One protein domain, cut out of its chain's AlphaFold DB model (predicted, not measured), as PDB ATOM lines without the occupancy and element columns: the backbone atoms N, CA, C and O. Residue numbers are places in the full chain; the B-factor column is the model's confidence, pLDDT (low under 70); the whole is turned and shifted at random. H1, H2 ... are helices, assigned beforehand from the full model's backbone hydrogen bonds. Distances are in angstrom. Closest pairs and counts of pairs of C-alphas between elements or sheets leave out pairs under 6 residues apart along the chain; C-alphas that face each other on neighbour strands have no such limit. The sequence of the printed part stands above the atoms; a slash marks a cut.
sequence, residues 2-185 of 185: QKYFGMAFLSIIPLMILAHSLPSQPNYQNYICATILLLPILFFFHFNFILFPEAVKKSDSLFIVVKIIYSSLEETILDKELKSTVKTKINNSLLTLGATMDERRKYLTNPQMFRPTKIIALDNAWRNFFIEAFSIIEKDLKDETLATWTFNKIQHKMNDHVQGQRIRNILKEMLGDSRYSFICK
ATOM      1  N   GLN A   2      11.285  22.271  18.280       39.66
ATOM      2  CA  GLN A   2      11.198  23.310  19.330       39.66
ATOM      3  C   GLN A   2      12.558  23.789  19.885       39.66
ATOM      4  O   GLN A   2      12.787  24.987  20.006       39.66
ATOM      5  N   LYS A   3      13.501  22.869  20.137       48.53
ATOM      6  CA  LYS A   3      14.852  23.197  20.634       48.53
ATOM      7  C   LYS A   3      15.679  24.038  19.645       48.53
ATOM      8  O   LYS A   3      16.425  24.913  20.065       48.53
ATOM      9  N   TYR A   4      15.515  23.807  18.342       54.12
ATOM     10  CA  TYR A   4      16.226  24.541  17.285       54.12
ATOM     11  C   TYR A   4      15.616  25.920  17.046       54.12
ATOM     12  O   TYR A   4      16.354  26.876  16.846       54.12
ATOM     13  N   PHE A   5      14.288  26.041  17.157       58.06
ATOM     14  CA  PHE A   5      13.626  27.345  17.212       58.06
ATOM     15  C   PHE A   5      14.108  28.158  18.413       58.06
ATOM     16  O   PHE A   5      14.384  29.336  18.251       58.06
ATOM     17  N   GLY A   6      14.300  27.527  19.578       59.12
ATOM     18  CA  GLY A   6      14.886  28.176  20.752       59.12
ATOM     19  C   GLY A   6      16.309  28.695  20.517       59.12
ATOM     20  O   GLY A   6      16.597  29.832  20.867       59.12
ATOM     21  N   MET A   7      17.185  27.917  19.871       62.12
ATOM     22  CA  MET A   7      18.547  28.369  19.527       62.12
ATOM     23  C   MET A   7      18.553  29.480  18.464       62.12
ATOM     24  O   MET A   7      19.299  30.453  18.587       62.12
ATOM     25  N   ALA A   8      17.675  29.387  17.463       62.53
ATOM     26  CA  ALA A   8      17.483  30.446  16.477       62.53
ATOM     27  C   ALA A   8      16.972  31.738  17.144       62.53
ATOM     28  O   ALA A   8      17.483  32.815  16.869       62.53
ATOM     29  N   PHE A   9      16.038  31.639  18.092       64.88
ATOM     30  CA  PHE A   9      15.541  32.792  18.846       64.88
ATOM     31  C   PHE A   9      16.616  33.399  19.756       64.88
ATOM     32  O   PHE A   9      16.791  34.614  19.789       64.88
ATOM     33  N   LEU A  10      17.389  32.558  20.451       63.84
ATOM     34  CA  LEU A  10      18.493  32.995  21.309       63.84
ATOM     35  C   LEU A  10      19.621  33.666  20.517       63.84
ATOM     36  O   LEU A  10      20.268  34.555  21.053       63.84
ATOM     37  N   SER A  11      19.838  33.297  19.253       65.31
ATOM     38  CA  SER A  11      20.837  33.950  18.391       65.31
ATOM     39  C   SER A  11      20.376  35.293  17.806       65.31
ATOM     40  O   SER A  11      21.217  36.096  17.406       65.31
ATOM     41  N   ILE A  12      19.074  35.598  17.845       67.25
ATOM     42  CA  ILE A  12      18.523  36.921  17.497       67.25
ATOM     43  C   ILE A  12      18.748  37.935  18.636       67.25
ATOM     44  O   ILE A  12      18.911  39.126  18.377       67.25
ATOM     45  N   ILE A  13      18.821  37.482  19.894       68.56
ATOM     46  CA  ILE A  13      18.992  38.355  21.071       68.56
ATOM     47  C   ILE A  13      20.318  39.147  21.038       68.56
ATOM     48  O   ILE A  13      20.259  40.371  21.160       68.56
ATOM     49  N   PRO A  14      21.501  38.536  20.814       65.94
ATOM     50  CA  PRO A  14      22.760  39.267  20.644       65.94
ATOM     51  C   PRO A  14      22.706  40.285  19.506       65.94
ATOM     52  O   PRO A  14      23.312  41.348  19.591       65.94
ATOM     53  N   LEU A  15      21.953  39.965  18.452       64.00
ATOM     54  CA  LEU A  15      21.768  40.827  17.295       64.00
ATOM     55  C   LEU A  15      20.965  42.080  17.640       64.00
ATOM     56  O   LEU A  15      21.354  43.182  17.262       64.00
ATOM     57  N   MET A  16      19.887  41.913  18.408       64.31
ATOM     58  CA  MET A  16      19.101  43.030  18.933       64.31
ATOM     59  C   MET A  16      19.931  43.891  19.889       64.31
ATOM     60  O   MET A  16      19.855  45.112  19.815       64.31
ATOM     61  N   ILE A  17      20.765  43.276  20.735       67.75
ATOM     62  CA  ILE A  17      21.651  43.992  21.669       67.75
ATOM     63  C   ILE A  17      22.694  44.827  20.909       67.75
ATOM     64  O   ILE A  17      22.837  46.018  21.179       67.75
ATOM     65  N   LEU A  18      23.376  44.238  19.922       63.25
ATOM     66  CA  LEU A  18      24.342  44.947  19.074       63.25
ATOM     67  C   LEU A  18      23.678  46.093  18.305       63.25
ATOM     68  O   LEU A  18      24.214  47.199  18.253       63.25
ATOM     69  N   ALA A  19      22.482  45.859  17.768       60.81
ATOM     70  CA  ALA A  19      21.744  46.869  17.026       60.81
ATOM     71  C   ALA A  19      21.248  48.028  17.914       60.81
ATOM     72  O   ALA A  19      21.201  49.165  17.452       60.81
ATOM     73  N   HIS A  20      20.929  47.766  19.187       60.94
ATOM     74  CA  HIS A  20      20.528  48.789  20.163       60.94
ATOM     75  C   HIS A  20      21.713  49.598  20.715       60.94
ATOM     76  O   HIS A  20      21.531  50.711  21.197       60.94
ATOM     77  N   SER A  21      22.929  49.046  20.641       62.72
ATOM     78  CA  SER A  21      24.165  49.711  21.078       62.72
ATOM     79  C   SER A  21      24.759  50.684  20.048       62.72
ATOM     80  O   SER A  21      25.730  51.381  20.346       62.72
ATOM     81  N   LEU A  22      24.180  50.760  18.843       59.66
ATOM     82  CA  LEU A  22      24.567  51.738  17.826       59.66
ATOM     83  C   LEU A  22      24.049  53.137  18.219       59.66
ATOM     84  O   LEU A  22      22.863  53.281  18.520       59.66
ATOM     85  N   PRO A  23      24.912  54.171  18.233       55.38
ATOM     86  CA  PRO A  23      24.568  55.484  18.761       55.38
ATOM     87  C   PRO A  23      23.394  56.142  18.022       55.38
ATOM     88  O   PRO A  23      23.188  55.992  16.818       55.38
ATOM     89  N   SER A  24      22.623  56.879  18.813       58.16
ATOM     90  CA  SER A  24      21.284  57.399  18.564       58.16
ATOM     91  C   SER A  24      21.180  58.385  17.395       58.16
ATOM     92  O   SER A  24      21.269  59.597  17.579       58.16
ATOM     93  N   GLN A  25      20.869  57.871  16.209       52.75
ATOM     94  CA  GLN A  25      19.895  58.479  15.295       52.75
ATOM     95  C   GLN A  25      19.041  57.346  14.714       52.75
ATOM     96  O   GLN A  25      19.589  56.272  14.450       52.75
ATOM     97  N   PRO A  26      17.717  57.513  14.533       55.50
ATOM     98  CA  PRO A  26      16.837  56.418  14.157       55.50
ATOM     99  C   PRO A  26      16.988  56.126  12.663       55.50
ATOM    100  O   PRO A  26      16.068  56.331  11.880       55.50
ATOM    101  N   ASN A  27      18.136  55.602  12.239       58.34
ATOM    102  CA  ASN A  27      18.218  54.917  10.962       58.34
ATOM    103  C   ASN A  27      17.637  53.524  11.164       58.34
ATOM    104  O   ASN A  27      18.343  52.520  11.232       58.34
ATOM    105  N   TYR A  28      16.306  53.478  11.235       60.03
ATOM    106  CA  TYR A  28      15.508  52.259  11.117       60.03
ATOM    107  C   TYR A  28      15.979  51.428   9.907       60.03
ATOM    108  O   TYR A  28      16.010  50.204   9.954       60.03
ATOM    109  N   GLN A  29      16.477  52.104   8.864       60.91
ATOM    110  CA  GLN A  29      17.187  51.509   7.733       60.91
ATOM    111  C   GLN A  29      18.452  50.727   8.115       60.91
ATOM    112  O   GLN A  29      18.618  49.626   7.613       60.91
ATOM    113  N   ASN A  30      19.315  51.219   9.007       65.06
ATOM    114  CA  ASN A  30      20.511  50.490   9.453       65.06
ATOM    115  C   ASN A  30      20.139  49.256  10.283       65.06
ATOM    116  O   ASN A  30      20.766  48.212  10.138       65.06
ATOM    117  N   TYR A  31      19.085  49.352  11.099       64.56
ATOM    118  CA  TYR A  31      18.542  48.218  11.848       64.56
ATOM    119  C   TYR A  31      17.960  47.144  10.915       64.56
ATOM    120  O   TYR A  31      18.279  45.958  11.036       64.56
ATOM    121  N   ILE A  32      17.147  47.563   9.939       68.25
ATOM    122  CA  ILE A  32      16.614  46.690   8.889       68.25
ATOM    123  C   ILE A  32      17.765  46.068   8.090       68.25
ATOM    124  O   ILE A  32      17.759  44.863   7.866       68.25
ATOM    125  N   CYS A  33      18.775  46.850   7.712       66.56
ATOM    126  CA  CYS A  33      19.909  46.385   6.917       66.56
ATOM    127  C   CYS A  33      20.759  45.362   7.688       66.56
ATOM    128  O   CYS A  33      21.058  44.296   7.157       66.56
ATOM    129  N   ALA A  34      21.060  45.617   8.968       66.88
ATOM    130  CA  ALA A  34      21.754  44.667   9.837       66.88
ATOM    131  C   ALA A  34      20.955  43.365  10.005       66.88
ATOM    132  O   ALA A  34      21.518  42.278   9.898       66.88
ATOM    133  N   THR A  35      19.637  43.462  10.192       68.44
ATOM    134  CA  THR A  35      18.758  42.290  10.314       68.44
ATOM    135  C   THR A  35      18.699  41.497   9.004       68.44
ATOM    136  O   THR A  35      18.857  40.279   9.023       68.44
ATOM    137  N   ILE A  36      18.539  42.163   7.855       73.19
ATOM    138  CA  ILE A  36      18.517  41.524   6.527       73.19
ATOM    139  C   ILE A  36      19.861  40.868   6.196       73.19
ATOM    140  O   ILE A  36      19.869  39.821   5.560       73.19
ATOM    141  N   LEU A  37      20.991  41.435   6.628       71.31
ATOM    142  CA  LEU A  37      22.316  40.858   6.382       71.31
ATOM    143  C   LEU A  37      22.616  39.658   7.288       71.31
ATOM    144  O   LEU A  37      23.149  38.651   6.828       71.31
ATOM    145  N   LEU A  38      22.271  39.740   8.573       70.62
ATOM    146  CA  LEU A  38      22.673  38.739   9.568       70.62
ATOM    147  C   LEU A  38      21.701  37.565   9.698       70.62
ATOM    148  O   LEU A  38      22.129  36.453  10.010       70.62
ATOM    149  N   LEU A  39      20.407  37.768   9.452       73.31
ATOM    150  CA  LEU A  39      19.400  36.715   9.603       73.31
ATOM    151  C   LEU A  39      19.577  35.572   8.576       73.31
ATOM    152  O   LEU A  39      19.518  34.411   8.986       73.31
ATOM    153  N   PRO A  40      19.914  35.830   7.292       78.00
ATOM    154  CA  PRO A  40      20.315  34.786   6.348       78.00
ATOM    155  C   PRO A  40      21.603  34.063   6.753       78.00
ATOM    156  O   PRO A  40      21.689  32.854   6.565       78.00
ATOM    157  N   ILE A  41      22.582  34.763   7.341       76.12
ATOM    158  CA  ILE A  41      23.838  34.157   7.823       76.12
ATOM    159  C   ILE A  41      23.554  33.210   8.990       76.12
ATOM    160  O   ILE A  41      24.028  32.075   8.990       76.12
ATOM    161  N   LEU A  42      22.740  33.637   9.960       74.31
ATOM    162  CA  LEU A  42      22.304  32.787  11.068       74.31
ATOM    163  C   LEU A  42      21.523  31.574  10.570       74.31
ATOM    164  O   LEU A  42      21.767  30.459  11.036       74.31
ATOM    165  N   PHE A  43      20.618  31.767   9.609       75.19
ATOM    166  CA  PHE A  43      19.858  30.676   9.011       75.19
ATOM    167  C   PHE A  43      20.773  29.691   8.274       75.19
ATOM    168  O   PHE A  43      20.693  28.484   8.502       75.19
ATOM    169  N   PHE A  44      21.700  30.198   7.457       77.12
ATOM    170  CA  PHE A  44      22.704  29.397   6.761       77.12
ATOM    171  C   PHE A  44      23.588  28.628   7.745       77.12
ATOM    172  O   PHE A  44      23.846  27.442   7.537       77.12
ATOM    173  N   PHE A  45      24.006  29.264   8.841       74.81
ATOM    174  CA  PHE A  45      24.803  28.629   9.882       74.81
ATOM    175  C   PHE A  45      24.045  27.470  10.541       74.81
ATOM    176  O   PHE A  45      24.539  26.344  10.582       74.81
ATOM    177  N   HIS A  46      22.812  27.705  10.994       72.19
ATOM    178  CA  HIS A  46      21.995  26.659  11.614       72.19
ATOM    179  C   HIS A  46      21.703  25.516  10.638       72.19
ATOM    180  O   HIS A  46      21.745  24.344  11.019       72.19
ATOM    181  N   PHE A  47      21.450  25.833   9.370       71.44
ATOM    182  CA  PHE A  47      21.200  24.821   8.355       71.44
ATOM    183  C   PHE A  47      22.436  23.949   8.096       71.44
ATOM    184  O   PHE A  47      22.348  22.727   8.202       71.44
ATOM    185  N   ASN A  48      23.595  24.555   7.827       70.19
ATOM    186  CA  ASN A  48      24.801  23.829   7.412       70.19
ATOM    187  C   ASN A  48      25.567  23.177   8.566       70.19
ATOM    188  O   ASN A  48      26.175  22.129   8.363       70.19
ATOM    189  N   PHE A  49      25.555  23.769   9.762       67.06
ATOM    190  CA  PHE A  49      26.386  23.304  10.880       67.06
ATOM    191  C   PHE A  49      25.611  22.552  11.960       67.06
ATOM    192  O   PHE A  49      26.219  21.807  12.727       67.06
ATOM    193  N   ILE A  50      24.284  22.701  12.020       67.94
ATOM    194  CA  ILE A  50      23.458  22.044  13.043       67.94
ATOM    195  C   ILE A  50      22.539  21.011  12.392       67.94
ATOM    196  O   ILE A  50      22.689  19.816  12.637       67.94
ATOM    197  N   LEU A  51      21.632  21.446  11.514       65.94
ATOM    198  CA  LEU A  51      20.594  20.576  10.953       65.94
ATOM    199  C   LEU A  51      21.157  19.542   9.971       65.94
ATOM    200  O   LEU A  51      20.863  18.352  10.091       65.94
ATOM    201  N   PHE A  52      21.979  19.977   9.015       69.06
ATOM    202  CA  PHE A  52      22.528  19.090   7.993       69.06
ATOM    203  C   PHE A  52      23.449  18.006   8.583       69.06
ATOM    204  O   PHE A  52      23.223  16.826   8.299       69.06
ATOM    205  N   PRO A  53      24.413  18.320   9.475       73.75
ATOM    206  CA  PRO A  53      25.274  17.299  10.057       73.75
ATOM    207  C   PRO A  53      24.499  16.320  10.940       73.75
ATOM    208  O   PRO A  53      24.812  15.133  10.946       73.75
ATOM    209  N   GLU A  54      23.487  16.772  11.685       76.69
ATOM    210  CA  GLU A  54      22.644  15.868  12.476       76.69
ATOM    211  C   GLU A  54      21.835  14.910  11.601       76.69
ATOM    212  O   GLU A  54      21.791  13.716  11.911       76.69
ATOM    213  N   ALA A  55      21.266  15.393  10.493       75.31
ATOM    214  CA  ALA A  55      20.542  14.560   9.537       75.31
ATOM    215  C   ALA A  55      21.454  13.512   8.874       75.31
ATOM    216  O   ALA A  55      21.098  12.332   8.834       75.31
ATOM    217  N   VAL A  56      22.652  13.913   8.427       78.75
ATOM    218  CA  VAL A  56      23.661  12.993   7.862       78.75
ATOM    219  C   VAL A  56      24.020  11.922   8.879       78.75
ATOM    220  O   VAL A  56      23.892  10.728   8.618       78.75
ATOM    221  N   LYS A  57      24.363  12.342  10.096       83.88
ATOM    222  CA  LYS A  57      24.747  11.405  11.141       83.88
ATOM    223  C   LYS A  57      23.592  10.473  11.568       83.88
ATOM    224  O   LYS A  57      23.855   9.360  12.034       83.88
ATOM    225  N   LYS A  58      22.324  10.909  11.459       87.56
ATOM    226  CA  LYS A  58      21.146  10.041  11.653       87.56
ATOM    227  C   LYS A  58      21.124   8.951  10.587       87.56
ATOM    228  O   LYS A  58      21.075   7.776  10.936       87.56
ATOM    229  N   SER A  59      21.247   9.338   9.319       86.06
ATOM    230  CA  SER A  59      21.306   8.411   8.185       86.06
ATOM    231  C   SER A  59      22.443   7.395   8.321       86.06
ATOM    232  O   SER A  59      22.210   6.197   8.163       86.06
ATOM    233  N   ASP A  60      23.645   7.842   8.693       89.00
ATOM    234  CA  ASP A  60      24.796   6.956   8.908       89.00
ATOM    235  C   ASP A  60      24.513   5.916   9.992       89.00
ATOM    236  O   ASP A  60      24.778   4.729   9.811       89.00
ATOM    237  N   SER A  61      23.914   6.344  11.106       92.50
ATOM    238  CA  SER A  61      23.574   5.442  12.209       92.50
ATOM    239  C   SER A  61      22.557   4.385  11.775       92.50
ATOM    240  O   SER A  61      22.733   3.212  12.087       92.50
ATOM    241  N   LEU A  62      21.529   4.775  11.013       93.69
ATOM    242  CA  LEU A  62      20.529   3.848  10.470       93.69
ATOM    243  C   LEU A  62      21.162   2.840   9.505       93.69
ATOM    244  O   LEU A  62      20.871   1.646   9.577       93.69
ATOM    245  N   PHE A  63      22.090   3.286   8.659       93.25
ATOM    246  CA  PHE A  63      22.832   2.400   7.764       93.25
ATOM    247  C   PHE A  63      23.752   1.433   8.520       93.25
ATOM    248  O   PHE A  63      23.884   0.268   8.139       93.25
ATOM    249  N   ILE A  64      24.354   1.875   9.627       93.81
ATOM    250  CA  ILE A  64      25.115   0.988  10.514       93.81
ATOM    251  C   ILE A  64      24.198  -0.085  11.117       93.81
ATOM    252  O   ILE A  64      24.588  -1.251  11.118       93.81
ATOM    253  N   VAL A  65      22.971   0.249  11.546       95.00
ATOM    254  CA  VAL A  65      22.005  -0.769  12.016       95.00
ATOM    255  C   VAL A  65      21.744  -1.811  10.931       95.00
ATOM    256  O   VAL A  65      21.815  -3.005  11.212       95.00
ATOM    257  N   VAL A  66      21.502  -1.385   9.685       95.69
ATOM    258  CA  VAL A  66      21.308  -2.306   8.550       95.69
ATOM    259  C   VAL A  66      22.500  -3.257   8.417       95.69
ATOM    260  O   VAL A  66      22.318  -4.473   8.368       95.69
ATOM    261  N   LYS A  67      23.732  -2.732   8.429       94.50
ATOM    262  CA  LYS A  67      24.951  -3.557   8.376       94.50
ATOM    263  C   LYS A  67      25.044  -4.542   9.537       94.50
ATOM    264  O   LYS A  67      25.416  -5.693   9.318       94.50
ATOM    265  N   ILE A  68      24.699  -4.113  10.750       94.75
ATOM    266  CA  ILE A  68      24.701  -4.973  11.937       94.75
ATOM    267  C   ILE A  68      23.689  -6.107  11.780       94.75
ATOM    268  O   ILE A  68      24.031  -7.246  12.090       94.75
ATOM    269  N   ILE A  69      22.489  -5.840  11.256       93.06
ATOM    270  CA  ILE A  69      21.483  -6.875  10.978       93.06
ATOM    271  C   ILE A  69      22.056  -7.927  10.021       93.06
ATOM    272  O   ILE A  69      22.078  -9.111  10.356       93.06
ATOM    273  N   TYR A  70      22.592  -7.505   8.872       92.44
ATOM    274  CA  TYR A  70      23.178  -8.429   7.896       92.44
ATOM    275  C   TYR A  70      24.361  -9.214   8.465       92.44
ATOM    276  O   TYR A  70      24.437 -10.426   8.293       92.44
ATOM    277  N   SER A  71      25.265  -8.543   9.176       92.69
ATOM    278  CA  SER A  71      26.423  -9.182   9.801       92.69
ATOM    279  C   SER A  71      26.019 -10.148  10.921       92.69
ATOM    280  O   SER A  71      26.694 -11.147  11.149       92.69
ATOM    281  N   SER A  72      24.925  -9.879  11.635       91.50
ATOM    282  CA  SER A  72      24.389 -10.796  12.649       91.50
ATOM    283  C   SER A  72      23.791 -12.035  11.996       91.50
ATOM    284  O   SER A  72      24.099 -13.139  12.425       91.50
ATOM    285  N   LEU A  73      23.024 -11.863  10.915       89.94
ATOM    286  CA  LEU A  73      22.485 -12.970  10.123       89.94
ATOM    287  C   LEU A  73      23.586 -13.827   9.495       89.94
ATOM    288  O   LEU A  73      23.455 -15.044   9.464       89.94
ATOM    289  N   GLU A  74      24.688 -13.238   9.035       86.12
ATOM    290  CA  GLU A  74      25.814 -14.017   8.507       86.12
ATOM    291  C   GLU A  74      26.474 -14.906   9.559       86.12
ATOM    292  O   GLU A  74      26.828 -16.045   9.261       86.12
ATOM    293  N   GLU A  75      26.572 -14.434  10.797       83.81
ATOM    294  CA  GLU A  75      27.190 -15.187  11.893       83.81
ATOM    295  C   GLU A  75      26.258 -16.205  12.556       83.81
ATOM    296  O   GLU A  75      26.716 -17.011  13.363       83.81
ATOM    297  N   THR A  76      24.963 -16.195  12.234       78.00
ATOM    298  CA  THR A  76      24.060 -17.253  12.696       78.00
ATOM    299  C   THR A  76      24.454 -18.611  12.106       78.00
ATOM    300  O   THR A  76      24.855 -18.717  10.939       78.00
ATOM    301  N   ILE A  77      24.238 -19.672  12.890       73.62
ATOM    302  CA  ILE A  77      24.435 -21.084  12.502       73.62
ATOM    303  C   ILE A  77      23.285 -21.570  11.586       73.62
ATOM    304  O   ILE A  77      22.983 -22.753  11.496       73.62
ATOM    305  N   LEU A  78      22.591 -20.652  10.906       71.56
ATOM    306  CA  LEU A  78      21.505 -20.996   9.996       71.56
ATOM    307  C   LEU A  78      22.025 -21.744   8.778       71.56
ATOM    308  O   LEU A  78      23.092 -21.423   8.244       71.56
ATOM    309  N   ASP A  79      21.188 -22.653   8.283       81.56
ATOM    310  CA  ASP A  79      21.365 -23.241   6.965       81.56
ATOM    311  C   ASP A  79      21.474 -22.138   5.895       81.56
ATOM    312  O   ASP A  79      20.814 -21.091   5.957       81.56
ATOM    313  N   LYS A  80      22.335 -22.368   4.905       81.81
ATOM    314  CA  LYS A  80      22.675 -21.422   3.840       81.81
ATOM    315  C   LYS A  80      21.436 -21.000   3.051       81.81
ATOM    316  O   LYS A  80      21.322 -19.830   2.679       81.81
ATOM    317  N   GLU A  81      20.500 -21.921   2.828       84.62
ATOM    318  CA  GLU A  81      19.248 -21.652   2.115       84.62
ATOM    319  C   GLU A  81      18.296 -20.766   2.933       84.62
ATOM    320  O   GLU A  81      17.768 -19.768   2.428       84.62
ATOM    321  N   LEU A  82      18.145 -21.056   4.228       83.94
ATOM    322  CA  LEU A  82      17.314 -20.263   5.133       83.94
ATOM    323  C   LEU A  82      17.873 -18.845   5.309       83.94
ATOM    324  O   LEU A  82      17.144 -17.859   5.188       83.94
ATOM    325  N   LYS A  83      19.194 -18.731   5.493       85.31
ATOM    326  CA  LYS A  83      19.915 -17.452   5.556       85.31
ATOM    327  C   LYS A  83      19.724 -16.636   4.278       85.31
ATOM    328  O   LYS A  83      19.426 -15.442   4.348       85.31
ATOM    329  N   SER A  84      19.846 -17.274   3.113       87.81
ATOM    330  CA  SER A  84      19.607 -16.641   1.810       87.81
ATOM    331  C   SER A  84      18.169 -16.131   1.677       87.81
ATOM    332  O   SER A  84      17.947 -14.999   1.241       87.81
ATOM    333  N   THR A  85      17.191 -16.916   2.130       90.19
ATOM    334  CA  THR A  85      15.766 -16.559   2.074       90.19
ATOM    335  C   THR A  85      15.458 -15.332   2.934       90.19
ATOM    336  O   THR A  85      14.882 -14.357   2.443       90.19
ATOM    337  N   VAL A  86      15.905 -15.334   4.194       90.31
ATOM    338  CA  VAL A  86      15.736 -14.208   5.130       90.31
ATOM    339  C   VAL A  86      16.407 -12.947   4.588       90.31
ATOM    340  O   VAL A  86      15.783 -11.886   4.519       90.31
ATOM    341  N   LYS A  87      17.659 -13.057   4.127       90.88
ATOM    342  CA  LYS A  87      18.395 -11.926   3.545       90.88
ATOM    343  C   LYS A  87      17.707 -11.362   2.309       90.88
ATOM    344  O   LYS A  87      17.655 -10.145   2.167       90.88
ATOM    345  N   THR A  88      17.181 -12.220   1.436       92.81
ATOM    346  CA  THR A  88      16.459 -11.800   0.226       92.81
ATOM    347  C   THR A  88      15.224 -10.979   0.583       92.81
ATOM    348  O   THR A  88      15.020  -9.903   0.026       92.81
ATOM    349  N   LYS A  89      14.432 -11.420   1.566       93.69
ATOM    350  CA  LYS A  89      13.243 -10.677   2.010       93.69
ATOM    351  C   LYS A  89      13.594  -9.337   2.657       93.69
ATOM    352  O   LYS A  89      12.988  -8.325   2.315       93.69
ATOM    353  N   ILE A  90      14.616  -9.301   3.516       93.81
ATOM    354  CA  ILE A  90      15.110  -8.039   4.096       93.81
ATOM    355  C   ILE A  90      15.632  -7.110   2.993       93.81
ATOM    356  O   ILE A  90      15.368  -5.911   3.020       93.81
ATOM    357  N   ASN A  91      16.315  -7.654   1.982       93.25
ATOM    358  CA  ASN A  91      16.801  -6.878   0.844       93.25
ATOM    359  C   ASN A  91      15.650  -6.292   0.015       93.25
ATOM    360  O   ASN A  91      15.728  -5.144  -0.403       93.25
ATOM    361  N   ASN A  92      14.553  -7.025  -0.173       93.19
ATOM    362  CA  ASN A  92      13.364  -6.502  -0.852       93.19
ATOM    363  C   ASN A  92      12.722  -5.338  -0.076       93.19
ATOM    364  O   ASN A  92      12.328  -4.333  -0.677       93.19
ATOM    365  N   SER A  93      12.677  -5.425   1.257       92.88
ATOM    366  CA  SER A  93      12.242  -4.306   2.107       92.88
ATOM    367  C   SER A  93      13.195  -3.107   1.977       92.88
ATOM    368  O   SER A  93      12.757  -1.966   1.812       92.88
ATOM    369  N   LEU A  94      14.509  -3.354   1.923       93.00
ATOM    370  CA  LEU A  94      15.522  -2.315   1.706       93.00
ATOM    371  C   LEU A  94      15.395  -1.643   0.326       93.00
ATOM    372  O   LEU A  94      15.530  -0.424   0.220       93.00
ATOM    373  N   LEU A  95      15.092  -2.406  -0.727       92.19
ATOM    374  CA  LEU A  95      14.824  -1.870  -2.066       92.19
ATOM    375  C   LEU A  95      13.579  -0.976  -2.074       92.19
ATOM    376  O   LEU A  95      13.583   0.083  -2.700       92.19
ATOM    377  N   THR A  96      12.540  -1.355  -1.328       90.81
ATOM    378  CA  THR A  96      11.319  -0.548  -1.172       90.81
ATOM    379  C   THR A  96      11.605   0.772  -0.450       90.81
ATOM    380  O   THR A  96      11.125   1.835  -0.861       90.81
ATOM    381  N   LEU A  97      12.445   0.734   0.591       90.62
ATOM    382  CA  LEU A  97      12.943   1.937   1.257       90.62
ATOM    383  C   LEU A  97      13.716   2.836   0.278       90.62
ATOM    384  O   LEU A  97      13.450   4.037   0.222       90.62
ATOM    385  N   GLY A  98      14.617   2.259  -0.523       88.62
ATOM    386  CA  GLY A  98      15.379   2.982  -1.546       88.62
ATOM    387  C   GLY A  98      14.483   3.657  -2.587       88.62
ATOM    388  O   GLY A  98      14.638   4.847  -2.855       88.62
ATOM    389  N   ALA A  99      13.472   2.948  -3.094       88.19
ATOM    390  CA  ALA A  99      12.494   3.513  -4.023       88.19
ATOM    391  C   ALA A  99      11.723   4.695  -3.405       88.19
ATOM    392  O   ALA A  99      11.533   5.724  -4.055       88.19
ATOM    393  N   THR A 100      11.348   4.584  -2.127       87.81
ATOM    394  CA  THR A 100      10.673   5.665  -1.386       87.81
ATOM    395  C   THR A 100      11.586   6.884  -1.211       87.81
ATOM    396  O   THR A 100      11.147   8.030  -1.341       87.81
ATOM    397  N   MET A 101      12.873   6.661  -0.927       86.31
ATOM    398  CA  MET A 101      13.877   7.727  -0.845       86.31
ATOM    399  C   MET A 101      14.060   8.441  -2.185       86.31
ATOM    400  O   MET A 101      14.115   9.672  -2.216       86.31
ATOM    401  N   ASP A 102      14.103   7.690  -3.284       85.69
ATOM    402  CA  ASP A 102      14.247   8.240  -4.630       85.69
ATOM    403  C   ASP A 102      13.015   9.031  -5.076       85.69
ATOM    404  O   ASP A 102      13.163  10.113  -5.650       85.69
ATOM    405  N   GLU A 103      11.802   8.553  -4.785       83.50
ATOM    406  CA  GLU A 103      10.563   9.303  -5.039       83.50
ATOM    407  C   GLU A 103      10.580  10.636  -4.279       83.50
ATOM    408  O   GLU A 103      10.337  11.698  -4.858       83.50
ATOM    409  N   ARG A 104      10.974  10.606  -2.999       81.50
ATOM    410  CA  ARG A 104      11.093  11.814  -2.176       81.50
ATOM    411  C   ARG A 104      12.161  12.768  -2.704       81.50
ATOM    412  O   ARG A 104      11.926  13.974  -2.735       81.50
ATOM    413  N   ARG A 105      13.315  12.258  -3.140       83.19
ATOM    414  CA  ARG A 105      14.369  13.071  -3.764       83.19
ATOM    415  C   ARG A 105      13.854  13.752  -5.031       83.19
ATOM    416  O   ARG A 105      14.031  14.956  -5.173       83.19
ATOM    417  N   LYS A 106      13.184  13.013  -5.921       81.56
ATOM    418  CA  LYS A 106      12.600  13.557  -7.160       81.56
ATOM    419  C   LYS A 106      11.557  14.636  -6.873       81.56
ATOM    420  O   LYS A 106      11.578  15.674  -7.531       81.56
ATOM    421  N   TYR A 107      10.714  14.427  -5.861       80.19
ATOM    422  CA  TYR A 107       9.754  15.427  -5.395       80.19
ATOM    423  C   TYR A 107      10.436  16.705  -4.890       80.19
ATOM    424  O   TYR A 107      10.046  17.795  -5.291       80.19
ATOM    425  N   LEU A 108      11.471  16.587  -4.051       78.56
ATOM    426  CA  LEU A 108      12.206  17.749  -3.537       78.56
ATOM    427  C   LEU A 108      12.904  18.540  -4.652       78.56
ATOM    428  O   LEU A 108      12.964  19.763  -4.575       78.56
ATOM    429  N   THR A 109      13.403  17.859  -5.689       82.25
ATOM    430  CA  THR A 109      14.034  18.517  -6.841       82.25
ATOM    431  C   THR A 109      13.012  19.178  -7.768       82.25
ATOM    432  O   THR A 109      13.277  20.263  -8.270       82.25
ATOM    433  N   ASN A 110      11.853  18.549  -8.003       78.19
ATOM    434  CA  ASN A 110      10.827  19.044  -8.930       78.19
ATOM    435  C   ASN A 110       9.400  18.886  -8.360       78.19
ATOM    436  O   ASN A 110       8.643  18.022  -8.821       78.19
ATOM    437  N   PRO A 111       8.981  19.750  -7.411       73.38
ATOM    438  CA  PRO A 111       7.701  19.604  -6.707       73.38
ATOM    439  C   PRO A 111       6.474  19.731  -7.618       73.38
ATOM    440  O   PRO A 111       5.422  19.172  -7.330       73.38
ATOM    441  N   GLN A 112       6.601  20.481  -8.718       71.69
ATOM    442  CA  GLN A 112       5.509  20.741  -9.662       71.69
ATOM    443  C   GLN A 112       5.268  19.579 -10.639       71.69
ATOM    444  O   GLN A 112       4.142  19.396 -11.094       71.69
ATOM    445  N   MET A 113       6.302  18.786 -10.950       64.62
ATOM    446  CA  MET A 113       6.197  17.633 -11.860       64.62
ATOM    447  C   MET A 113       5.836  16.333 -11.141       64.62
ATOM    448  O   MET A 113       5.259  15.437 -11.752       64.62
ATOM    449  N   PHE A 114       6.157  16.216  -9.852       62.00
ATOM    450  CA  PHE A 114       5.857  15.028  -9.062       62.00
ATOM    451  C   PHE A 114       4.686  15.302  -8.123       62.00
ATOM    452  O   PHE A 114       4.840  15.940  -7.085       62.00
ATOM    453  N   ARG A 115       3.503  14.779  -8.459       59.50
ATOM    454  CA  ARG A 115       2.432  14.627  -7.469       59.50
ATOM    455  C   ARG A 115       2.786  13.422  -6.598       59.50
ATOM    456  O   ARG A 115       2.855  12.321  -7.137       59.50
ATOM    457  N   PRO A 116       3.040  13.598  -5.292       54.53
ATOM    458  CA  PRO A 116       3.407  12.476  -4.446       54.53
ATOM    459  C   PRO A 116       2.230  11.505  -4.362       54.53
ATOM    460  O   PRO A 116       1.136  11.890  -3.947       54.53
ATOM    461  N   THR A 117       2.446  10.245  -4.739       55.28
ATOM    462  CA  THR A 117       1.419   9.199  -4.634       55.28
ATOM    463  C   THR A 117       1.089   8.877  -3.175       55.28
ATOM    464  O   THR A 117      -0.054   8.550  -2.864       55.28
ATOM    465  N   LYS A 118       2.059   9.058  -2.266       56.12
ATOM    466  CA  LYS A 118       1.907   9.163  -0.804       56.12
ATOM    467  C   LYS A 118       3.116   9.918  -0.246       56.12
ATOM    468  O   LYS A 118       4.247   9.470  -0.408       56.12
ATOM    469  N   ILE A 119       2.911  11.029   0.463       57.03
ATOM    470  CA  ILE A 119       4.003  11.683   1.207       57.03
ATOM    471  C   ILE A 119       4.275  10.852   2.465       57.03
ATOM    472  O   ILE A 119       3.747  11.131   3.540       57.03
ATOM    473  N   ILE A 120       5.078   9.797   2.341       61.66
ATOM    474  CA  ILE A 120       5.568   9.061   3.509       61.66
ATOM    475  C   ILE A 120       6.741   9.856   4.094       61.66
ATOM    476  O   ILE A 120       7.708  10.197   3.403       61.66
ATOM    477  N   ALA A 121       6.650  10.204   5.379       79.06
ATOM    478  CA  ALA A 121       7.780  10.769   6.110       79.06
ATOM    479  C   ALA A 121       8.967   9.794   6.036       79.06
ATOM    480  O   ALA A 121       8.784   8.602   6.258       79.06
ATOM    481  N   LEU A 122      10.175  10.276   5.730       83.94
ATOM    482  CA  LEU A 122      11.351   9.408   5.589       83.94
ATOM    483  C   LEU A 122      11.603   8.574   6.858       83.94
ATOM    484  O   LEU A 122      11.933   7.396   6.765       83.94
ATOM    485  N   ASP A 123      11.343   9.157   8.029       86.12
ATOM    486  CA  ASP A 123      11.383   8.454   9.315       86.12
ATOM    487  C   ASP A 123      10.369   7.298   9.386       86.12
ATOM    488  O   ASP A 123      10.693   6.227   9.891       86.12
ATOM    489  N   ASN A 124       9.169   7.455   8.814       89.00
ATOM    490  CA  ASN A 124       8.187   6.369   8.734       89.00
ATOM    491  C   ASN A 124       8.641   5.258   7.783       89.00
ATOM    492  O   ASN A 124       8.390   4.089   8.059       89.00
ATOM    493  N   ALA A 125       9.311   5.599   6.679       90.44
ATOM    494  CA  ALA A 125       9.853   4.600   5.762       90.44
ATOM    495  C   ALA A 125      10.951   3.766   6.445       90.44
ATOM    496  O   ALA A 125      10.911   2.538   6.395       90.44
ATOM    497  N   TRP A 126      11.869   4.423   7.162       93.62
ATOM    498  CA  TRP A 126      12.875   3.749   7.985       93.62
ATOM    499  C   TRP A 126      12.252   2.884   9.076       93.62
ATOM    500  O   TRP A 126      12.621   1.720   9.219       93.62
ATOM    501  N   ARG A 127      11.279   3.418   9.820       94.56
ATOM    502  CA  ARG A 127      10.528   2.662  10.827       94.56
ATOM    503  C   ARG A 127       9.915   1.400  10.233       94.56
ATOM    504  O   ARG A 127      10.131   0.321  10.773       94.56
ATOM    505  N   ASN A 128       9.193   1.522   9.122       93.94
ATOM    506  CA  ASN A 128       8.557   0.383   8.463       93.94
ATOM    507  C   ASN A 128       9.588  -0.674   8.059       93.94
ATOM    508  O   ASN A 128       9.378  -1.846   8.355       93.94
ATOM    509  N   PHE A 129      10.719  -0.251   7.488       96.00
ATOM    510  CA  PHE A 129      11.822  -1.149   7.157       96.00
ATOM    511  C   PHE A 129      12.330  -1.923   8.384       96.00
ATOM    512  O   PHE A 129      12.421  -3.145   8.328       96.00
ATOM    513  N   PHE A 130      12.631  -1.264   9.513       96.62
ATOM    514  CA  PHE A 130      13.147  -1.978  10.693       96.62
ATOM    515  C   PHE A 130      12.116  -2.929  11.300       96.62
ATOM    516  O   PHE A 130      12.461  -4.049  11.667       96.62
ATOM    517  N   ILE A 131      10.851  -2.508  11.383       96.19
ATOM    518  CA  ILE A 131       9.769  -3.364  11.882       96.19
ATOM    519  C   ILE A 131       9.599  -4.597  10.993       96.19
ATOM    520  O   ILE A 131       9.460  -5.709  11.502       96.19
ATOM    521  N   GLU A 132       9.631  -4.414   9.675       95.94
ATOM    522  CA  GLU A 132       9.528  -5.509   8.717       95.94
ATOM    523  C   GLU A 132      10.746  -6.433   8.799       95.94
ATOM    524  O   GLU A 132      10.577  -7.643   8.930       95.94
ATOM    525  N   ALA A 133      11.963  -5.883   8.821       95.38
ATOM    526  CA  ALA A 133      13.193  -6.658   8.936       95.38
ATOM    527  C   ALA A 133      13.207  -7.518  10.208       95.38
ATOM    528  O   ALA A 133      13.480  -8.716  10.136       95.38
ATOM    529  N   PHE A 134      12.849  -6.952  11.364       95.62
ATOM    530  CA  PHE A 134      12.769  -7.714  12.612       95.62
ATOM    531  C   PHE A 134      11.628  -8.733  12.604       95.62
ATOM    532  O   PHE A 134      11.805  -9.843  13.102       95.62
ATOM    533  N   SER A 135      10.494  -8.425  11.966       95.12
ATOM    534  CA  SER A 135       9.424  -9.409  11.782       95.12
ATOM    535  C   SER A 135       9.815 -10.554  10.857       95.12
ATOM    536  O   SER A 135       9.323 -11.660  11.073       95.12
ATOM    537  N   ILE A 136      10.636 -10.315   9.834       94.25
ATOM    538  CA  ILE A 136      11.150 -11.372   8.961       94.25
ATOM    539  C   ILE A 136      12.072 -12.281   9.775       94.25
ATOM    540  O   ILE A 136      11.891 -13.490   9.745       94.25
ATOM    541  N   ILE A 137      13.001 -11.713  10.553       92.06
ATOM    542  CA  ILE A 137      13.911 -12.487  11.415       92.06
ATOM    543  C   ILE A 137      13.124 -13.355  12.402       92.06
ATOM    544  O   ILE A 137      13.396 -14.539  12.538       92.06
ATOM    545  N   GLU A 138      12.116 -12.800  13.065       92.00
ATOM    546  CA  GLU A 138      11.319 -13.556  14.034       92.00
ATOM    547  C   GLU A 138      10.490 -14.676  13.385       92.00
ATOM    548  O   GLU A 138      10.445 -15.786  13.904       92.00
ATOM    549  N   LYS A 139       9.833 -14.406  12.248       90.44
ATOM    550  CA  LYS A 139       8.912 -15.366  11.613       90.44
ATOM    551  C   LYS A 139       9.632 -16.436  10.803       90.44
ATOM    552  O   LYS A 139       9.255 -17.605  10.850       90.44
ATOM    553  N   ASP A 140      10.633 -16.038  10.027       85.44
ATOM    554  CA  ASP A 140      11.230 -16.918   9.026       85.44
ATOM    555  C   ASP A 140      12.327 -17.803   9.598       85.44
ATOM    556  O   ASP A 140      12.597 -18.856   9.026       85.44
ATOM    557  N   LEU A 141      12.927 -17.431  10.733       83.19
ATOM    558  CA  LEU A 141      13.866 -18.319  11.413       83.19
ATOM    559  C   LEU A 141      13.180 -19.545  12.021       83.19
ATOM    560  O   LEU A 141      13.877 -20.529  12.250       83.19
ATOM    561  N   LYS A 142      11.843 -19.522  12.183       72.81
ATOM    562  CA  LYS A 142      10.943 -20.586  12.694       72.81
ATOM    563  C   LYS A 142      11.253 -21.104  14.109       72.81
ATOM    564  O   LYS A 142      10.330 -21.508  14.806       72.81
ATOM    565  N   ASP A 143      12.515 -21.079  14.521       80.31
ATOM    566  CA  ASP A 143      13.044 -21.430  15.831       80.31
ATOM    567  C   ASP A 143      13.232 -20.160  16.676       80.31
ATOM    568  O   ASP A 143      14.015 -19.262  16.343       80.31
ATOM    569  N   GLU A 144      12.512 -20.109  17.795       84.56
ATOM    570  CA  GLU A 144      12.565 -19.024  18.775       84.56
ATOM    571  C   GLU A 144      13.974 -18.838  19.360       84.56
ATOM    572  O   GLU A 144      14.399 -17.708  19.620       84.56
ATOM    573  N   THR A 145      14.743 -19.919  19.490       86.38
ATOM    574  CA  THR A 145      16.126 -19.901  19.979       86.38
ATOM    575  C   THR A 145      17.031 -19.157  19.006       86.38
ATOM    576  O   THR A 145      17.821 -18.306  19.416       86.38
ATOM    577  N   LEU A 146      16.896 -19.430  17.705       86.44
ATOM    578  CA  LEU A 146      17.700 -18.789  16.661       86.44
ATOM    579  C   LEU A 146      17.313 -17.322  16.477       86.44
ATOM    580  O   LEU A 146      18.194 -16.472  16.317       86.44
ATOM    581  N   ALA A 147      16.021 -17.002  16.552       88.62
ATOM    582  CA  ALA A 147      15.549 -15.620  16.543       88.62
ATOM    583  C   ALA A 147      16.099 -14.838  17.745       88.62
ATOM    584  O   ALA A 147      16.708 -13.781  17.566       88.62
ATOM    585  N   THR A 148      15.979 -15.391  18.954       91.25
ATOM    586  CA  THR A 148      16.498 -14.785  20.190       91.25
ATOM    587  C   THR A 148      18.009 -14.602  20.130       91.25
ATOM    588  O   THR A 148      18.516 -13.519  20.426       91.25
ATOM    589  N   TRP A 149      18.743 -15.621  19.677       91.31
ATOM    590  CA  TRP A 149      20.188 -15.530  19.480       91.31
ATOM    591  C   TRP A 149      20.549 -14.409  18.503       91.31
ATOM    592  O   TRP A 149      21.439 -13.610  18.785       91.31
ATOM    593  N   THR A 150      19.824 -14.299  17.386       91.75
ATOM    594  CA  THR A 150      20.054 -13.257  16.374       91.75
ATOM    595  C   THR A 150      19.800 -11.866  16.946       91.75
ATOM    596  O   THR A 150      20.619 -10.969  16.749       91.75
ATOM    597  N   PHE A 151      18.716 -11.674  17.702       94.62
ATOM    598  CA  PHE A 151      18.427 -10.393  18.349       94.62
ATOM    599  C   PHE A 151      19.468 -10.023  19.407       94.62
ATOM    600  O   PHE A 151      19.947  -8.889  19.408       94.62
ATOM    601  N   ASN A 152      19.897 -10.979  20.234       93.81
ATOM    602  CA  ASN A 152      20.975 -10.764  21.200       93.81
ATOM    603  C   ASN A 152      22.283 -10.396  20.492       93.81
ATOM    604  O   ASN A 152      23.001  -9.497  20.922       93.81
ATOM    605  N   LYS A 153      22.585 -11.045  19.364       93.75
ATOM    606  CA  LYS A 153      23.767 -10.743  18.555       93.75
ATOM    607  C   LYS A 153      23.719  -9.326  17.978       93.75
ATOM    608  O   LYS A 153      24.723  -8.618  18.047       93.75
ATOM    609  N   ILE A 154      22.563  -8.899  17.465       94.69
ATOM    610  CA  ILE A 154      22.334  -7.524  16.995       94.69
ATOM    611  C   ILE A 154      22.576  -6.535  18.140       94.69
ATOM    612  O   ILE A 154      23.316  -5.567  17.965       94.69
ATOM    613  N   GLN A 155      22.005  -6.797  19.317       95.19
ATOM    614  CA  GLN A 155      22.164  -5.955  20.501       95.19
ATOM    615  C   GLN A 155      23.632  -5.852  20.936       95.19
ATOM    616  O   GLN A 155      24.146  -4.745  21.092       95.19
ATOM    617  N   HIS A 156      24.341  -6.978  21.052       94.75
ATOM    618  CA  HIS A 156      25.765  -6.997  21.392       94.75
ATOM    619  C   HIS A 156      26.608  -6.219  20.382       94.75
ATOM    620  O   HIS A 156      27.354  -5.326  20.769       94.75
ATOM    621  N   LYS A 157      26.424  -6.457  19.080       94.56
ATOM    622  CA  LYS A 157      27.166  -5.731  18.040       94.56
ATOM    623  C   LYS A 157      26.888  -4.233  18.039       94.56
ATOM    624  O   LYS A 157      27.788  -3.451  17.746       94.56
ATOM    625  N   MET A 158      25.662  -3.818  18.355       94.75
ATOM    626  CA  MET A 158      25.370  -2.401  18.555       94.75
ATOM    627  C   MET A 158      26.096  -1.848  19.780       94.75
ATOM    628  O   MET A 158      26.615  -0.741  19.701       94.75
ATOM    629  N   ASN A 159      26.154  -2.595  20.882       92.12
ATOM    630  CA  ASN A 159      26.825  -2.176  22.115       92.12
ATOM    631  C   ASN A 159      28.343  -2.054  21.942       92.12
ATOM    632  O   ASN A 159      28.928  -1.100  22.449       92.12
ATOM    633  N   ASP A 160      28.944  -2.971  21.187       93.19
ATOM    634  CA  ASP A 160      30.390  -3.032  20.947       93.19
ATOM    635  C   ASP A 160      30.857  -2.022  19.884       93.19
ATOM    636  O   ASP A 160      32.048  -1.732  19.756       93.19
ATOM    637  N   HIS A 161      29.932  -1.465  19.097       93.12
ATOM    638  CA  HIS A 161      30.268  -0.473  18.083       93.12
ATOM    639  C   HIS A 161      30.713   0.847  18.733       93.12
ATOM    640  O   HIS A 161      30.085   1.338  19.669       93.12
ATOM    641  N   VAL A 162      31.719   1.517  18.154       90.25
ATOM    642  CA  VAL A 162      32.252   2.814  18.645       90.25
ATOM    643  C   VAL A 162      31.153   3.875  18.823       90.25
ATOM    644  O   VAL A 162      31.220   4.733  19.697       90.25
ATOM    645  N   GLN A 163      30.109   3.807  17.998       90.69
ATOM    646  CA  GLN A 163      28.947   4.708  18.035       90.69
ATOM    647  C   GLN A 163      27.704   4.085  18.698       90.69
ATOM    648  O   GLN A 163      26.585   4.555  18.478       90.69
ATOM    649  N   GLY A 164      27.868   3.027  19.492       89.75
ATOM    650  CA  GLY A 164      26.783   2.165  19.961       89.75
ATOM    651  C   GLY A 164      25.656   2.892  20.685       89.75
ATOM    652  O   GLY A 164      24.487   2.734  20.338       89.75
ATOM    653  N   GLN A 165      25.990   3.790  21.619       91.94
ATOM    654  CA  GLN A 165      24.987   4.592  22.333       91.94
ATOM    655  C   GLN A 165      24.108   5.405  21.377       91.94
ATOM    656  O   GLN A 165      22.888   5.467  21.540       91.94
ATOM    657  N   ARG A 166      24.718   6.007  20.355       91.25
ATOM    658  CA  ARG A 166      24.008   6.818  19.374       91.25
ATOM    659  C   ARG A 166      23.112   5.966  18.480       91.25
ATOM    660  O   ARG A 166      21.955   6.322  18.271       91.25
ATOM    661  N   ILE A 167      23.650   4.862  17.971       93.81
ATOM    662  CA  ILE A 167      22.929   3.918  17.115       93.81
ATOM    663  C   ILE A 167      21.685   3.408  17.842       93.81
ATOM    664  O   ILE A 167      20.592   3.472  17.284       93.81
ATOM    665  N   ARG A 168      21.824   3.005  19.112       94.38
ATOM    666  CA  ARG A 168      20.696   2.583  19.954       94.38
ATOM    667  C   ARG A 168      19.645   3.672  20.108       94.38
ATOM    668  O   ARG A 168      18.467   3.385  19.947       94.38
ATOM    669  N   ASN A 169      20.050   4.911  20.387       93.94
ATOM    670  CA  ASN A 169      19.103   6.018  20.552       93.94
ATOM    671  C   ASN A 169      18.304   6.279  19.270       93.94
ATOM    672  O   ASN A 169      17.088   6.439  19.328       93.94
ATOM    673  N   ILE A 170      18.977   6.279  18.118       93.12
ATOM    674  CA  ILE A 170      18.336   6.505  16.819       93.12
ATOM    675  C   ILE A 170      17.433   5.329  16.441       93.12
ATOM    676  O   ILE A 170      16.313   5.538  15.984       93.12
ATOM    677  N   LEU A 171      17.878   4.089  16.655       94.62
ATOM    678  CA  LEU A 171      17.040   2.919  16.407       94.62
ATOM    679  C   LEU A 171      15.814   2.917  17.328       94.62
ATOM    680  O   LEU A 171      14.707   2.673  16.862       94.62
ATOM    681  N   LYS A 172      15.983   3.264  18.609       94.94
ATOM    682  CA  LYS A 172      14.885   3.397  19.571       94.94
ATOM    683  C   LYS A 172      13.872   4.455  19.131       94.94
ATOM    684  O   LYS A 172      12.674   4.214  19.241       94.94
ATOM    685  N   GLU A 173      14.335   5.583  18.594       92.75
ATOM    686  CA  GLU A 173      13.470   6.612  18.000       92.75
ATOM    687  C   GLU A 173      12.642   6.049  16.834       92.75
ATOM    688  O   GLU A 173      11.439   6.287  16.770       92.75
ATOM    689  N   MET A 174      13.254   5.262  15.941       93.44
ATOM    690  CA  MET A 174      12.538   4.648  14.814       93.44
ATOM    691  C   MET A 174      11.548   3.573  15.271       93.44
ATOM    692  O   MET A 174      10.446   3.473  14.738       93.44
ATOM    693  N   LEU A 175      11.925   2.757  16.254       93.50
ATOM    694  CA  LEU A 175      11.093   1.661  16.744       93.50
ATOM    695  C   LEU A 175       9.918   2.144  17.597       93.50
ATOM    696  O   LEU A 175       8.857   1.510  17.558       93.50
ATOM    697  N   GLY A 176      10.076   3.246  18.334       89.88
ATOM    698  CA  GLY A 176       9.079   3.738  19.286       89.88
ATOM    699  C   GLY A 176       8.633   2.635  20.250       89.88
ATOM    700  O   GLY A 176       9.447   1.829  20.699       89.88
ATOM    701  N   ASP A 177       7.325   2.536  20.481       89.69
ATOM    702  CA  ASP A 177       6.719   1.529  21.369       89.69
ATOM    703  C   ASP A 177       6.490   0.166  20.698       89.69
ATOM    704  O   ASP A 177       5.667  -0.638  21.136       89.69
ATOM    705  N   SER A 178       7.182  -0.119  19.592       92.31
ATOM    706  CA  SER A 178       7.059  -1.429  18.957       92.31
ATOM    707  C   SER A 178       7.545  -2.552  19.876       92.31
ATOM    708  O   SER A 178       8.403  -2.364  20.747       92.31
ATOM    709  N   ARG A 179       7.067  -3.769  19.593       92.75
ATOM    710  CA  ARG A 179       7.515  -4.989  20.275       92.75
ATOM    711  C   ARG A 179       9.016  -5.255  20.161       92.75
ATOM    712  O   ARG A 179       9.518  -6.067  20.917       92.75
ATOM    713  N   TYR A 180       9.725  -4.583  19.252       94.00
ATOM    714  CA  TYR A 180      11.166  -4.740  19.032       94.00
ATOM    715  C   TYR A 180      12.019  -3.714  19.781       94.00
ATOM    716  O   TYR A 180      13.243  -3.749  19.695       94.00
ATOM    717  N   SER A 181      11.403  -2.812  20.551       92.38
ATOM    718  CA  SER A 181      12.114  -1.812  21.360       92.38
ATOM    719  C   SER A 181      13.118  -2.421  22.352       92.38
ATOM    720  O   SER A 181      14.079  -1.752  22.735       92.38
ATOM    721  N   PHE A 182      12.953  -3.698  22.728       92.25
ATOM    722  CA  PHE A 182      13.898  -4.420  23.585       92.25
ATOM    723  C   PHE A 182      15.303  -4.542  22.980       92.25
ATOM    724  O   PHE A 182      16.262  -4.612  23.742       92.25
ATOM    725  N   ILE A 183      15.434  -4.515  21.648       92.31
ATOM    726  CA  ILE A 183      16.721  -4.610  20.939       92.31
ATOM    727  C   ILE A 183      17.625  -3.410  21.284       92.31
ATOM    728  O   ILE A 183      18.844  -3.492  21.175       92.31
ATOM    729  N   CYS A 184      17.040  -2.291  21.723       92.06
ATOM    730  CA  CYS A 184      17.758  -1.067  22.077       92.06
ATOM    731  C   CYS A 184      18.085  -0.929  23.575       92.06
ATOM    732  O   CYS A 184      18.475   0.166  23.988       92.06
ATOM    733  N   LYS A 185      17.869  -1.975  24.383       83.94
ATOM    734  CA  LYS A 185      18.276  -2.003  25.798       83.94
ATOM    735  C   LYS A 185      19.797  -2.094  25.924       83.94
ATOM    736  O   LYS A 185      20.326  -1.449  26.850       83.94
TER     737      LYS A 185
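What this domain is: This is residues 2 to 185 of the 185 residues of an uncharacterized protein of Desulfotomaculum ferrireducens (UniProt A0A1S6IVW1). One very long helix, H2, makes the long axis. H1 folds back beside its first part as a hairpin arm, and H3, H4 and H5 join its last part in a loosely formed up-and-down bundle, in which each helix runs against the one before it and H5 is slanted; H6 crosses H2 and H4, with little H7 packing on H5 and H6. The printed part has 184 residues with seven named helices, H1 to H7 in order, and no named strand: the class is all helix. The whole is loose, with a radius of gyration of the C-alphas of 23.4 A, and only just elongated, spanning 82 by 41 by 24 A.

How they stand to each other: H1, residues 2 to 20, forms a helical hairpin with H2, residues 28 to 75, touching residues 31 to 46 of it alone. The closest C-alphas, of Ala 19 and Tyr 31, are 6.2 A apart, at a shallow tilt of 25 degrees, opposite ways. H3, residues 80 to 109, touches H2 with residues 83 to 87 alone; the closest C-alphas, of Leu 73 and Lys 83, are 6.9 A apart. H4, residues 122 to 140, touches H3 at a shallow tilt of 10 degrees, opposite ways, closest at the C-alphas of Ile 90 and Ala 133, 5.4 A. H2 and H4 are near each other. H5, residues 144 to 160, touches H2 at a steep tilt of 44 degrees, closest at the C-alphas of Ser 72 and Ile 154, 5.8 A. H6, residues 164 to 175, is about perpendicular to H2, at 86 degrees, and touches it, closest at the C-alphas of Ser 61 and Ile 167, 5.2 A. It also touches H4, closest at the C-alphas of Arg 127 and Met 174, 4.9 A. H5 and H6 touch only at the corner. H7, residues 181 to 184, touches H6, closest at the C-alphas of Arg 168 and Cys 184, 5.1 A. H1 is apart from H3, H4, H5, H6 and H7. Every O i to N i+4 pair is within hydrogen-bond range in H3, H4, H5 and H6, against 12 of 15 in H1 and 39 of 44 in H2; H7 is too short for such a pair.

Where its parts are: H1 begins at C-alpha 2 (11.198, 23.310, 19.330) and is 27.1 A long. H2 measures 68.5 A, ending at C-alpha 75 (27.190, -15.187, 11.893). H3 measures 42.2 A, H4 26.5 A, H5 24.0 A and H6 16.0 A. H7 ends at C-alpha 184 (17.758, -1.067, 22.077).

The domain as a whole: The two C-alphas farthest apart, of Gln 25 and Asp 79, are 82.2 A apart. The printed part has no cut. The link from H3 to H4 is long, with 12 residues. Residues 23 to 29 and 108 to 113 stand free. The mean pLDDT of the printed part is 81.0; residues 2 to 35, 49 to 52 and 113 to 120 are under 70.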